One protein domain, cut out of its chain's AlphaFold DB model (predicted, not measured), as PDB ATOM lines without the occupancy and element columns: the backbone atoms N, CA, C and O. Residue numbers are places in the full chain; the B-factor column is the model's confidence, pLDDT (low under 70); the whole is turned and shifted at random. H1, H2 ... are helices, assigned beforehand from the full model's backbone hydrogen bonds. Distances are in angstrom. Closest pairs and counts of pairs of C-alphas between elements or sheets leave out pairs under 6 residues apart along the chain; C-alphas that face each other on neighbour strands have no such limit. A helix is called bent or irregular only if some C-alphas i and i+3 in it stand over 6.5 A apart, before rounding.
ATOM      1  N   LYS A   4      59.875  23.265 -60.393       88.62
ATOM      2  CA  LYS A   4      60.546  22.005 -60.035       88.62
ATOM      3  C   LYS A   4      59.766  21.198 -58.993       88.62
ATOM      4  O   LYS A   4      59.618  19.993 -59.152       88.62
ATOM      5  N   GLU A   5      59.246  21.847 -57.951       82.69
ATOM      6  CA  GLU A   5      58.419  21.184 -56.928       82.69
ATOM      7  C   GLU A   5      57.118  20.619 -57.519       82.69
ATOM      8  O   GLU A   5      56.671  19.551 -57.111       82.69
ATOM      9  N   PHE A   6      56.533  21.291 -58.515       85.44
ATOM     10  CA  PHE A   6      55.336  20.818 -59.214       85.44
ATOM     11  C   PHE A   6      55.579  19.599 -60.100       85.44
ATOM     12  O   PHE A   6      54.759  18.680 -60.101       85.44
ATOM     13  N   GLU A   7      56.716  19.530 -60.791       86.06
ATOM     14  CA  GLU A   7      57.100  18.324 -61.532       86.06
ATOM     15  C   GLU A   7      57.330  17.126 -60.602       86.06
ATOM     16  O   GLU A   7      56.834  16.030 -60.874       86.06
ATOM     17  N   TYR A   8      57.996  17.331 -59.459       84.31
ATOM     18  CA  TYR A   8      58.167  16.271 -58.462       84.31
ATOM     19  C   TYR A   8      56.839  15.804 -57.865       84.31
ATOM     20  O   TYR A   8      56.634  14.602 -57.708       84.31
ATOM     21  N   TRP A   9      55.916  16.721 -57.576       80.25
ATOM     22  CA  TRP A   9      54.594  16.364 -57.061       80.25
ATOM     23  C   TRP A   9      53.774  15.545 -58.069       80.25
ATOM     24  O   TRP A   9      53.143  14.558 -57.696       80.25
ATOM     25  N   LYS A  10      53.837  15.889 -59.363       80.38
ATOM     26  CA  LYS A  10      53.210  15.086 -60.426       80.38
ATOM     27  C   LYS A  10      53.799  13.678 -60.499       80.38
ATOM     28  O   LYS A  10      53.044  12.716 -60.589       80.38
ATOM     29  N   ALA A  11      55.125  13.549 -60.426       78.56
ATOM     30  CA  ALA A  11      55.783  12.244 -60.404       78.56
ATOM     31  C   ALA A  11      55.398  11.428 -59.158       78.56
ATOM     32  O   ALA A  11      55.114  10.237 -59.265       78.56
ATOM     33  N   PHE A  12      55.320  12.075 -57.992       76.50
ATOM     34  CA  PHE A  12      54.892  11.447 -56.744       76.50
ATOM     35  C   PHE A  12      53.464  10.894 -56.840       76.50
ATOM     36  O   PHE A  12      53.257   9.721 -56.549       76.50
ATOM     37  N   ASN A  13      52.509  11.681 -57.346       73.38
ATOM     38  CA  ASN A  13      51.118  11.238 -57.536       73.38
ATOM     39  C   ASN A  13      50.969  10.027 -58.463       73.38
ATOM     40  O   ASN A  13      50.002   9.283 -58.352       73.38
ATOM     41  N   VAL A  14      51.893   9.833 -59.404       77.69
ATOM     42  CA  VAL A  14      51.880   8.663 -60.294       77.69
ATOM     43  C   VAL A  14      52.513   7.444 -59.617       77.69
ATOM     44  O   VAL A  14      52.081   6.314 -59.844       77.69
ATOM     45  N   LEU A  15      53.534   7.654 -58.786       74.31
ATOM     46  CA  LEU A  15      54.274   6.584 -58.115       74.31
ATOM     47  C   LEU A  15      53.579   6.065 -56.851       74.31
ATOM     48  O   LEU A  15      53.700   4.882 -56.541       74.31
ATOM     49  N   GLU A  16      52.855   6.915 -56.132       74.50
ATOM     50  CA  GLU A  16      52.206   6.569 -54.864       74.50
ATOM     51  C   GLU A  16      51.143   5.454 -55.004       74.50
ATOM     52  O   GLU A  16      51.234   4.474 -54.258       74.50
ATOM     53  N   PRO A  17      50.267   5.447 -56.032       75.62
ATOM     54  CA  PRO A  17      49.362   4.323 -56.287       75.62
ATOM     55  C   PRO A  17      50.090   2.999 -56.559       75.62
ATOM     56  O   PRO A  17      49.620   1.927 -56.177       75.62
ATOM     57  N   ILE A  18      51.260   3.056 -57.205       79.62
ATOM     58  CA  ILE A  18      52.091   1.874 -57.471       79.62
ATOM     59  C   ILE A  18      52.720   1.369 -56.169       79.62
ATOM     60  O   ILE A  18      52.789   0.157 -55.958       79.62
ATOM     61  N   GLY A  19      53.179   2.280 -55.308       78.19
ATOM     62  CA  GLY A  19      53.713   1.960 -53.984       78.19
ATOM     63  C   GLY A  19      52.682   1.239 -53.120       78.19
ATOM     64  O   GLY A  19      52.938   0.119 -52.679       78.19
ATOM     65  N   LEU A  20      51.484   1.817 -53.000       83.31
ATOM     66  CA  LEU A  20      50.367   1.233 -52.252       83.31
ATOM     67  C   LEU A  20      49.990  -0.163 -52.764       83.31
ATOM     68  O   LEU A  20      49.804  -1.089 -51.977       83.31
ATOM     69  N   PHE A  21      49.936  -0.352 -54.085       83.56
ATOM     70  CA  PHE A  21      49.619  -1.657 -54.670       83.56
ATOM     71  C   PHE A  21      50.712  -2.707 -54.420       83.56
ATOM     72  O   PHE A  21      50.414  -3.876 -54.168       83.56
ATOM     73  N   ARG A  22      51.989  -2.311 -54.476       85.19
ATOM     74  CA  ARG A  22      53.113  -3.215 -54.179       85.19
ATOM     75  C   ARG A  22      53.113  -3.651 -52.720       85.19
ATOM     76  O   ARG A  22      53.341  -4.830 -52.453       85.19
ATOM     77  N   GLU A  23      52.857  -2.726 -51.804       87.69
ATOM     78  CA  GLU A  23      52.750  -3.030 -50.378       87.69
ATOM     79  C   GLU A  23      51.567  -3.964 -50.100       87.69
ATOM     80  O   GLU A  23      51.739  -4.971 -49.415       87.69
ATOM     81  N   ASP A  24      50.404  -3.719 -50.712       89.69
ATOM     82  CA  ASP A  24      49.225  -4.587 -50.576       89.69
ATOM     83  C   ASP A  24      49.503  -6.023 -51.046       89.69
ATOM     84  O   ASP A  24      49.203  -6.984 -50.339       89.69
ATOM     85  N   ILE A  25      50.165  -6.199 -52.198       89.94
ATOM     86  CA  ILE A  25      50.567  -7.531 -52.682       89.94
ATOM     87  C   ILE A  25      51.549  -8.206 -51.720       89.94
ATOM     88  O   ILE A  25      51.431  -9.409 -51.473       89.94
ATOM     89  N   LEU A  26      52.524  -7.461 -51.193       91.50
ATOM     90  CA  LEU A  26      53.525  -8.001 -50.275       91.50
ATOM     91  C   LEU A  26      52.863  -8.544 -49.003       91.50
ATOM     92  O   LEU A  26      53.094  -9.697 -48.625       91.50
ATOM     93  N   PHE A  27      52.005  -7.742 -48.369       91.94
ATOM     94  CA  PHE A  27      51.282  -8.151 -47.165       91.94
ATOM     95  C   PHE A  27      50.280  -9.274 -47.450       91.94
ATOM     96  O   PHE A  27      50.182 -10.218 -46.660       91.94
ATOM     97  N   ALA A  28      49.608  -9.248 -48.603       93.56
ATOM     98  CA  ALA A  28      48.729 -10.333 -49.025       93.56
ATOM     99  C   ALA A  28      49.492 -11.659 -49.194       93.56
ATOM    100  O   ALA A  28      49.007 -12.719 -48.793       93.56
ATOM    101  N   GLY A  29      50.707 -11.608 -49.747       92.44
ATOM    102  CA  GLY A  29      51.583 -12.768 -49.907       92.44
ATOM    103  C   GLY A  29      52.026 -13.366 -48.573       92.44
ATOM    104  O   GLY A  29      51.983 -14.586 -48.400       92.44
ATOM    105  N   LEU A  30      52.379 -12.515 -47.606       93.75
ATOM    106  CA  LEU A  30      52.682 -12.927 -46.232       93.75
ATOM    107  C   LEU A  30      51.482 -13.618 -45.574       93.75
ATOM    108  O   LEU A  30      51.619 -14.731 -45.068       93.75
ATOM    109  N   GLY A  31      50.300 -12.998 -45.632       92.50
ATOM    110  CA  GLY A  31      49.074 -13.558 -45.055       92.50
ATOM    111  C   GLY A  31      48.707 -14.912 -45.658       92.50
ATOM    112  O   GLY A  31      48.408 -15.859 -44.928       92.50
ATOM    113  N   ARG A  32      48.820 -15.037 -46.985       92.69
ATOM    114  CA  ARG A  32      48.617 -16.305 -47.685       92.69
ATOM    115  C   ARG A  32      49.614 -17.373 -47.242       92.69
ATOM    116  O   ARG A  32      49.199 -18.483 -46.949       92.69
ATOM    117  N   THR A  33      50.898 -17.035 -47.150       93.44
ATOM    118  CA  THR A  33      51.944 -17.989 -46.742       93.44
ATOM    119  C   THR A  33      51.692 -18.529 -45.333       93.44
ATOM    120  O   THR A  33      51.848 -19.724 -45.084       93.44
ATOM    121  N   ILE A  34      51.257 -17.666 -44.411       93.75
ATOM    122  CA  ILE A  34      50.885 -18.075 -43.051       93.75
ATOM    123  C   ILE A  34      49.671 -19.010 -43.086       93.75
ATOM    124  O   ILE A  34      49.673 -20.031 -42.402       93.75
ATOM    125  N   ALA A  35      48.651 -18.684 -43.882       92.75
ATOM    126  CA  ALA A  35      47.473 -19.531 -44.025       92.75
ATOM    127  C   ALA A  35      47.834 -20.906 -44.610       92.75
ATOM    128  O   ALA A  35      47.431 -21.915 -44.031       92.75
ATOM    129  N   ASP A  36      48.654 -20.946 -45.666       91.69
ATOM    130  CA  ASP A  36      49.082 -22.185 -46.330       91.69
ATOM    131  C   ASP A  36      49.844 -23.094 -45.344       91.69
ATOM    132  O   ASP A  36      49.698 -24.315 -45.374       91.69
ATOM    133  N   ALA A  37      50.624 -22.502 -44.431       93.00
ATOM    134  CA  ALA A  37      51.370 -23.232 -43.408       93.00
ATOM    135  C   ALA A  37      50.499 -23.715 -42.234       93.00
ATOM    136  O   ALA A  37      50.729 -24.799 -41.700       93.00
ATOM    137  N   MET A  38      49.526 -22.907 -41.800       94.19
ATOM    138  CA  MET A  38      48.771 -23.143 -40.562       94.19
ATOM    139  C   MET A  38      47.441 -23.870 -40.773       94.19
ATOM    140  O   MET A  38      46.932 -24.490 -39.839       94.19
ATOM    141  N   VAL A  39      46.845 -23.782 -41.966       88.31
ATOM    142  CA  VAL A  39      45.503 -24.316 -42.251       88.31
ATOM    143  C   VAL A  39      45.542 -25.177 -43.520       88.31
ATOM    144  O   VAL A  39      45.223 -24.701 -44.613       88.31
ATOM    145  N   PRO A  40      45.902 -26.468 -43.394       84.06
ATOM    146  CA  PRO A  40      45.952 -27.382 -44.528       84.06
ATOM    147  C   PRO A  40      44.586 -27.493 -45.214       84.06
ATOM    148  O   PRO A  40      43.561 -27.672 -44.558       84.06
ATOM    149  N   GLY A  41      44.569 -27.411 -46.546       83.00
ATOM    150  CA  GLY A  41      43.348 -27.580 -47.342       83.00
ATOM    151  C   GLY A  41      42.404 -26.372 -47.357       83.00
ATOM    152  O   GLY A  41      41.254 -26.511 -47.774       83.00
ATOM    153  N   HIS A  42      42.851 -25.186 -46.933       86.44
ATOM    154  CA  HIS A  42      42.060 -23.972 -47.122       86.44
ATOM    155  C   HIS A  42      41.903 -23.620 -48.613       86.44
ATOM    156  O   HIS A  42      42.791 -23.861 -49.428       86.44
ATOM    157  N   ASN A  43      40.811 -22.944 -48.979       86.88
ATOM    158  CA  ASN A  43      40.578 -22.454 -50.349       86.88
ATOM    159  C   ASN A  43      40.862 -20.942 -50.504       86.88
ATOM    160  O   ASN A  43      40.298 -20.275 -51.372       86.88
ATOM    161  N   LEU A  44      41.685 -20.370 -49.619       87.75
ATOM    162  CA  LEU A  44      42.049 -18.954 -49.656       87.75
ATOM    163  C   LEU A  44      43.073 -18.693 -50.770       87.75
ATOM    164  O   LEU A  44      44.070 -19.399 -50.902       87.75
ATOM    165  N   LYS A  45      42.827 -17.660 -51.576       88.81
ATOM    166  CA  LYS A  45      43.714 -17.173 -52.641       88.81
ATOM    167  C   LYS A  45      44.387 -15.874 -52.204       88.81
ATOM    168  O   LYS A  45      43.963 -15.243 -51.244       88.81
ATOM    169  N   LEU A  46      45.408 -15.439 -52.946       87.69
ATOM    170  CA  LEU A  46      46.116 -14.178 -52.675       87.69
ATOM    171  C   LEU A  46      45.151 -12.983 -52.572       87.69
ATOM    172  O   LEU A  46      45.228 -12.198 -51.635       87.69
ATOM    173  N   ASP A  47      44.184 -12.920 -53.487       87.69
ATOM    174  CA  ASP A  47      43.156 -11.877 -53.537       87.69
ATOM    175  C   ASP A  47      42.313 -11.770 -52.258       87.69
ATOM    176  O   ASP A  47      41.785 -10.702 -51.955       87.69
ATOM    177  N   ASN A  48      42.174 -12.858 -51.490       87.06
ATOM    178  CA  ASN A  48      41.440 -12.836 -50.225       87.06
ATOM    179  C   ASN A  48      42.134 -11.955 -49.175       87.06
ATOM    180  O   ASN A  48      41.456 -11.430 -48.288       87.06
ATOM    181  N   PHE A  49      43.452 -11.783 -49.298       88.31
ATOM    182  CA  PHE A  49      44.293 -11.013 -48.385       88.31
ATOM    183  C   PHE A  49      44.621  -9.604 -48.901       88.31
ATOM    184  O   PHE A  49      45.166  -8.815 -48.141       88.31
ATOM    185  N   MET A  50      44.268  -9.274 -50.149       89.62
ATOM    186  CA  MET A  50      44.425  -7.918 -50.685       89.62
ATOM    187  C   MET A  50      43.342  -6.978 -50.136       89.62
ATOM    188  O   MET A  50      42.169  -7.360 -50.007       89.62
ATOM    189  N   MET A  51      43.731  -5.745 -49.817       83.88
ATOM    190  CA  MET A  51      42.869  -4.726 -49.218       83.88
ATOM    191  C   MET A  51      42.254  -3.795 -50.262       83.88
ATOM    192  O   MET A  51      41.078  -3.453 -50.144       83.88
ATOM    193  N   PHE A  52      43.016  -3.415 -51.292       80.50
ATOM    194  CA  PHE A  52      42.576  -2.424 -52.283       80.50
ATOM    195  C   PHE A  52      41.914  -3.042 -53.514       80.50
ATOM    196  O   PHE A  52      41.387  -2.331 -54.368       80.50
ATOM    197  N   LYS A  53      41.913  -4.375 -53.616       76.44
ATOM    198  CA  LYS A  53      41.189  -5.074 -54.675       76.44
ATOM    199  C   LYS A  53      39.693  -5.073 -54.374       76.44
ATOM    200  O   LYS A  53      39.270  -5.452 -53.283       76.44
ATOM    201  N   GLU A  54      38.889  -4.716 -55.371       71.88
ATOM    202  CA  GLU A  54      37.435  -4.818 -55.285       71.88
ATOM    203  C   GLU A  54      37.028  -6.287 -55.085       71.88
ATOM    204  O   GLU A  54      37.189  -7.140 -55.966       71.88
ATOM    205  N   LYS A  55      36.553  -6.605 -53.876       72.25
ATOM    206  CA  LYS A  55      36.132  -7.959 -53.518       72.25
ATOM    207  C   LYS A  55      34.779  -8.217 -54.156       72.25
ATOM    208  O   LYS A  55      33.786  -7.597 -53.785       72.25
ATOM    209  N   GLN A  56      34.743  -9.153 -55.098       71.81
ATOM    210  CA  GLN A  56      33.483  -9.592 -55.682       71.81
ATOM    211  C   GLN A  56      32.612 -10.198 -54.572       71.81
ATOM    212  O   GLN A  56      33.072 -11.107 -53.870       71.81
ATOM    213  N   PRO A  57      31.383  -9.697 -54.364       74.00
ATOM    214  CA  PRO A  57      30.500 -10.251 -53.355       74.00
ATOM    215  C   PRO A  57      30.178 -11.705 -53.708       74.00
ATOM    216  O   PRO A  57      29.873 -12.030 -54.856       74.00
ATOM    217  N   MET A  58      30.237 -12.588 -52.709       77.12
ATOM    218  CA  MET A  58      29.859 -13.986 -52.897       77.12
ATOM    219  C   MET A  58      28.381 -14.058 -53.323       77.12
ATOM    220  O   MET A  58      27.533 -13.424 -52.681       77.12
ATOM    221  N   PRO A  59      28.032 -14.820 -54.373       83.19
ATOM    222  CA  PRO A  59      26.649 -14.981 -54.793       83.19
ATOM    223  C   PRO A  59      25.766 -15.506 -53.654       83.19
ATOM    224  O   PRO A  59      26.130 -16.439 -52.936       83.19
ATOM    225  N   LYS A  60      24.550 -14.958 -53.522       84.25
ATOM    226  CA  LYS A  60      23.591 -15.328 -52.461       84.25
ATOM    227  C   LYS A  60      23.342 -16.840 -52.373       84.25
ATOM    228  O   LYS A  60      23.200 -17.373 -51.275       84.25
ATOM    229  N   ALA A  61      23.291 -17.521 -53.517       84.19
ATOM    230  CA  ALA A  61      23.086 -18.966 -53.589       84.19
ATOM    231  C   ALA A  61      24.232 -19.756 -52.930       84.19
ATOM    232  O   ALA A  61      23.990 -20.737 -52.230       84.19
ATOM    233  N   GLU A  62      25.470 -19.297 -53.101       84.12
ATOM    234  CA  GLU A  62      26.660 -19.939 -52.543       84.12
ATOM    235  C   GLU A  62      26.729 -19.736 -51.023       84.12
ATOM    236  O   GLU A  62      26.949 -20.691 -50.278       84.12
ATOM    237  N   ILE A  63      26.387 -18.532 -50.541       83.19
ATOM    238  CA  ILE A  63      26.257 -18.234 -49.103       83.19
ATOM    239  C   ILE A  63      25.220 -19.156 -48.447       83.19
ATOM    240  O   ILE A  63      25.480 -19.752 -47.399       83.19
ATOM    241  N   GLN A  64      24.041 -19.297 -49.061       86.56
ATOM    242  CA  GLN A  64      22.975 -20.151 -48.531       86.56
ATOM    243  C   GLN A  64      23.390 -21.622 -48.462       86.56
ATOM    244  O   GLN A  64      23.084 -22.293 -47.475       86.56
ATOM    245  N   ASN A  65      24.091 -22.122 -49.480       86.88
ATOM    246  CA  ASN A  65      24.580 -23.496 -49.490       86.88
ATOM    247  C   ASN A  65      25.658 -23.719 -48.425       86.88
ATOM    248  O   ASN A  65      25.568 -24.691 -47.680       86.88
ATOM    249  N   ASN A  66      26.608 -22.794 -48.275       85.50
ATOM    250  CA  ASN A  66      27.652 -22.883 -47.251       85.50
ATOM    251  C   ASN A  66      27.063 -22.914 -45.832       85.50
ATOM    252  O   ASN A  66      27.456 -23.753 -45.020       85.50
ATOM    253  N   LEU A  67      26.065 -22.069 -45.552       86.38
ATOM    254  CA  LEU A  67      25.361 -22.064 -44.266       86.38
ATOM    255  C   LEU A  67      24.612 -23.377 -44.018       86.38
ATOM    256  O   LEU A  67      24.740 -23.962 -42.943       86.38
ATOM    257  N   LYS A  68      23.857 -23.876 -45.007       87.31
ATOM    258  CA  LYS A  68      23.144 -25.159 -44.883       87.31
ATOM    259  C   LYS A  68      24.108 -26.310 -44.614       87.31
ATOM    260  O   LYS A  68      23.854 -27.110 -43.713       87.31
ATOM    261  N   THR A  69      25.218 -26.375 -45.347       84.94
ATOM    262  CA  THR A  69      26.248 -27.401 -45.155       84.94
ATOM    263  C   THR A  69      26.835 -27.325 -43.748       84.94
ATOM    264  O   THR A  69      26.838 -28.347 -43.058       84.94
ATOM    265  N   PHE A  70      27.217 -26.128 -43.285       85.88
ATOM    266  CA  PHE A  70      27.768 -25.894 -41.945       85.88
ATOM    267  C   PHE A  70      26.813 -26.328 -40.823       85.88
ATOM    268  O   PHE A  70      27.201 -27.067 -39.917       85.88
ATOM    269  N   PHE A  71      25.542 -25.923 -40.886       87.69
ATOM    270  CA  PHE A  71      24.565 -26.322 -39.871       87.69
ATOM    271  C   PHE A  71      24.250 -27.820 -39.926       87.69
ATOM    272  O   PHE A  71      24.066 -28.443 -38.880       87.69
ATOM    273  N   SER A  72      24.253 -28.430 -41.116       83.25
ATOM    274  CA  SER A  72      24.061 -29.878 -41.244       83.25
ATOM    275  C   SER A  72      25.222 -30.674 -40.638       83.25
ATOM    276  O   SER A  72      24.982 -31.673 -39.961       83.25
ATOM    277  N   SER A  73      26.471 -30.225 -40.818       81.50
ATOM    278  CA  SER A  73      27.637 -30.871 -40.210       81.50
ATOM    279  C   SER A  73      27.657 -30.666 -38.699       81.50
ATOM    280  O   SER A  73      27.956 -31.599 -37.958       81.50
ATOM    281  N   TYR A  74      27.263 -29.478 -38.227       79.12
ATOM    282  CA  TYR A  74      27.168 -29.187 -36.799       79.12
ATOM    283  C   TYR A  74      26.115 -30.060 -36.105       79.12
ATOM    284  O   TYR A  74      26.371 -30.614 -35.038       79.12
ATOM    285  N   SER A  75      24.953 -30.247 -36.737       77.38
ATOM    286  CA  SER A  75      23.895 -31.119 -36.216       77.38
ATOM    287  C   SER A  75      24.326 -32.584 -36.122       77.38
ATOM    288  O   SER A  75      23.869 -33.279 -35.222       77.38
ATOM    289  N   LYS A  76      25.182 -33.063 -37.032       70.38
ATOM    290  CA  LYS A  76      25.685 -34.448 -37.023       70.38
ATOM    291  C   LYS A  76      26.815 -34.680 -36.019       70.38
ATOM    292  O   LYS A  76      27.032 -35.810 -35.620       70.38
ATOM    293  N   SER A  77      27.526 -33.627 -35.614       67.81
ATOM    294  CA  SER A  77      28.632 -33.697 -34.650       67.81
ATOM    295  C   SER A  77      28.177 -33.776 -33.185       67.81
ATOM    296  O   SER A  77      29.012 -34.008 -32.314       67.81
ATOM    297  N   LYS A  78      26.896 -33.510 -32.893       58.75
ATOM    298  CA  LYS A  78      26.328 -33.490 -31.532       58.75
ATOM    299  C   LYS A  78      25.463 -34.715 -31.190       58.75
ATOM    300  O   LYS A  78      24.780 -34.685 -30.168       58.75
TER     301      LYS A  78
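Overview. This is residues 4 to 78 of the 79 residues of an uncharacterized protein of Acinetobacter baumannii (UniProt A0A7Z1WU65). A long helix, H1, makes one side of an open, extended model; the chain then turns back past the end of H1, packs the single short turn H2 on its later half, and leads off through a loop to a separate helix, H3, that sticks out. There is no closed core: residues 4 to 19 of H1 form a free arm at one end and H3 a free arm at the other, and these two arms make the length. The printed part has 75 residues with three named helices, H1, H2 and H3 in that order along the chain, and no named strand; the class is all helix, with 56 of the residues in helices. The whole is extended, with a radius of gyration of the C-alphas of 19.9 A, and the C-alphas span 71 by 30 by 14 A along their three main axes.

Along the chain. The printed part begins with H1, residues 4 to 38, which is the longest helix with 35 residues. It runs from C-alpha 4 at (60.546, 22.005, -60.035) to C-alpha 38 at (48.771, -23.143, -40.562), a length of 50.6 A from first to last C-alpha, and its N-to-C direction is (-0.16, -0.92, 0.37). H1 has a kink of 32 degrees near residue 14. It is neither bent nor irregular, but only just: C-alphas 14 and 17 are 6.4 A apart. After residues 39 to 45 comes H2, residues 46 to 49, a helix of four residues and 5.6 A that begins with C-alpha 46 at (46.116, -14.178, -52.675). Residues 50 to 59 lead on to H3, residues 60 to 76, which is 24.7 A long from its first to its last C-alpha and ends with C-alpha 76 at (25.685, -34.448, -37.023). Residues 77 and 78 follow it.

Arrangement. H1 and H2 touch, with 11 pairs of C-alphas within 8 A. The closest are the C-alphas of Ala 28 and Phe 49, 4.5 A apart, while the two helices are 14.5 A from centre to centre. H1 touches H2 with residues 25 to 32 alone. Residues 4 to 19, which belong to H1, stand free. The link from H1 to H2 is short, with seven residues, and of the stretch around it residues 37 to 42 stand free. The link from H2 to H3 is also short, with ten residues, yet H2 and H3 are apart. H1 and H3 are apart too, and H3 touches no helix. Residues 56 to 78, of which 60 to 76 belong to H3, stand free. In the backbone of H3 every O i to N i+4 pair is within hydrogen-bond range, and in H1 29 of 31 such pairs are. H2 is too short for such a pair, but its one O i to N i+3 pair is within range.

Size, cuts and confidence. The two C-alphas farthest apart are those of Lys 4 and Lys 78, the first and last printed residues, at 71.2 A. The outline of the C-alphas is a rod. The printed part runs from residue 4 to residue 78 with no cut, within a full chain of 79 residues. Neither of its two links is long, and neither is tight. The mean pLDDT of the printed part is 83.8; it is 86 for H1, 88 for H2 and 83 for H3. Confidence is low, under 70, at residues 77 to 78.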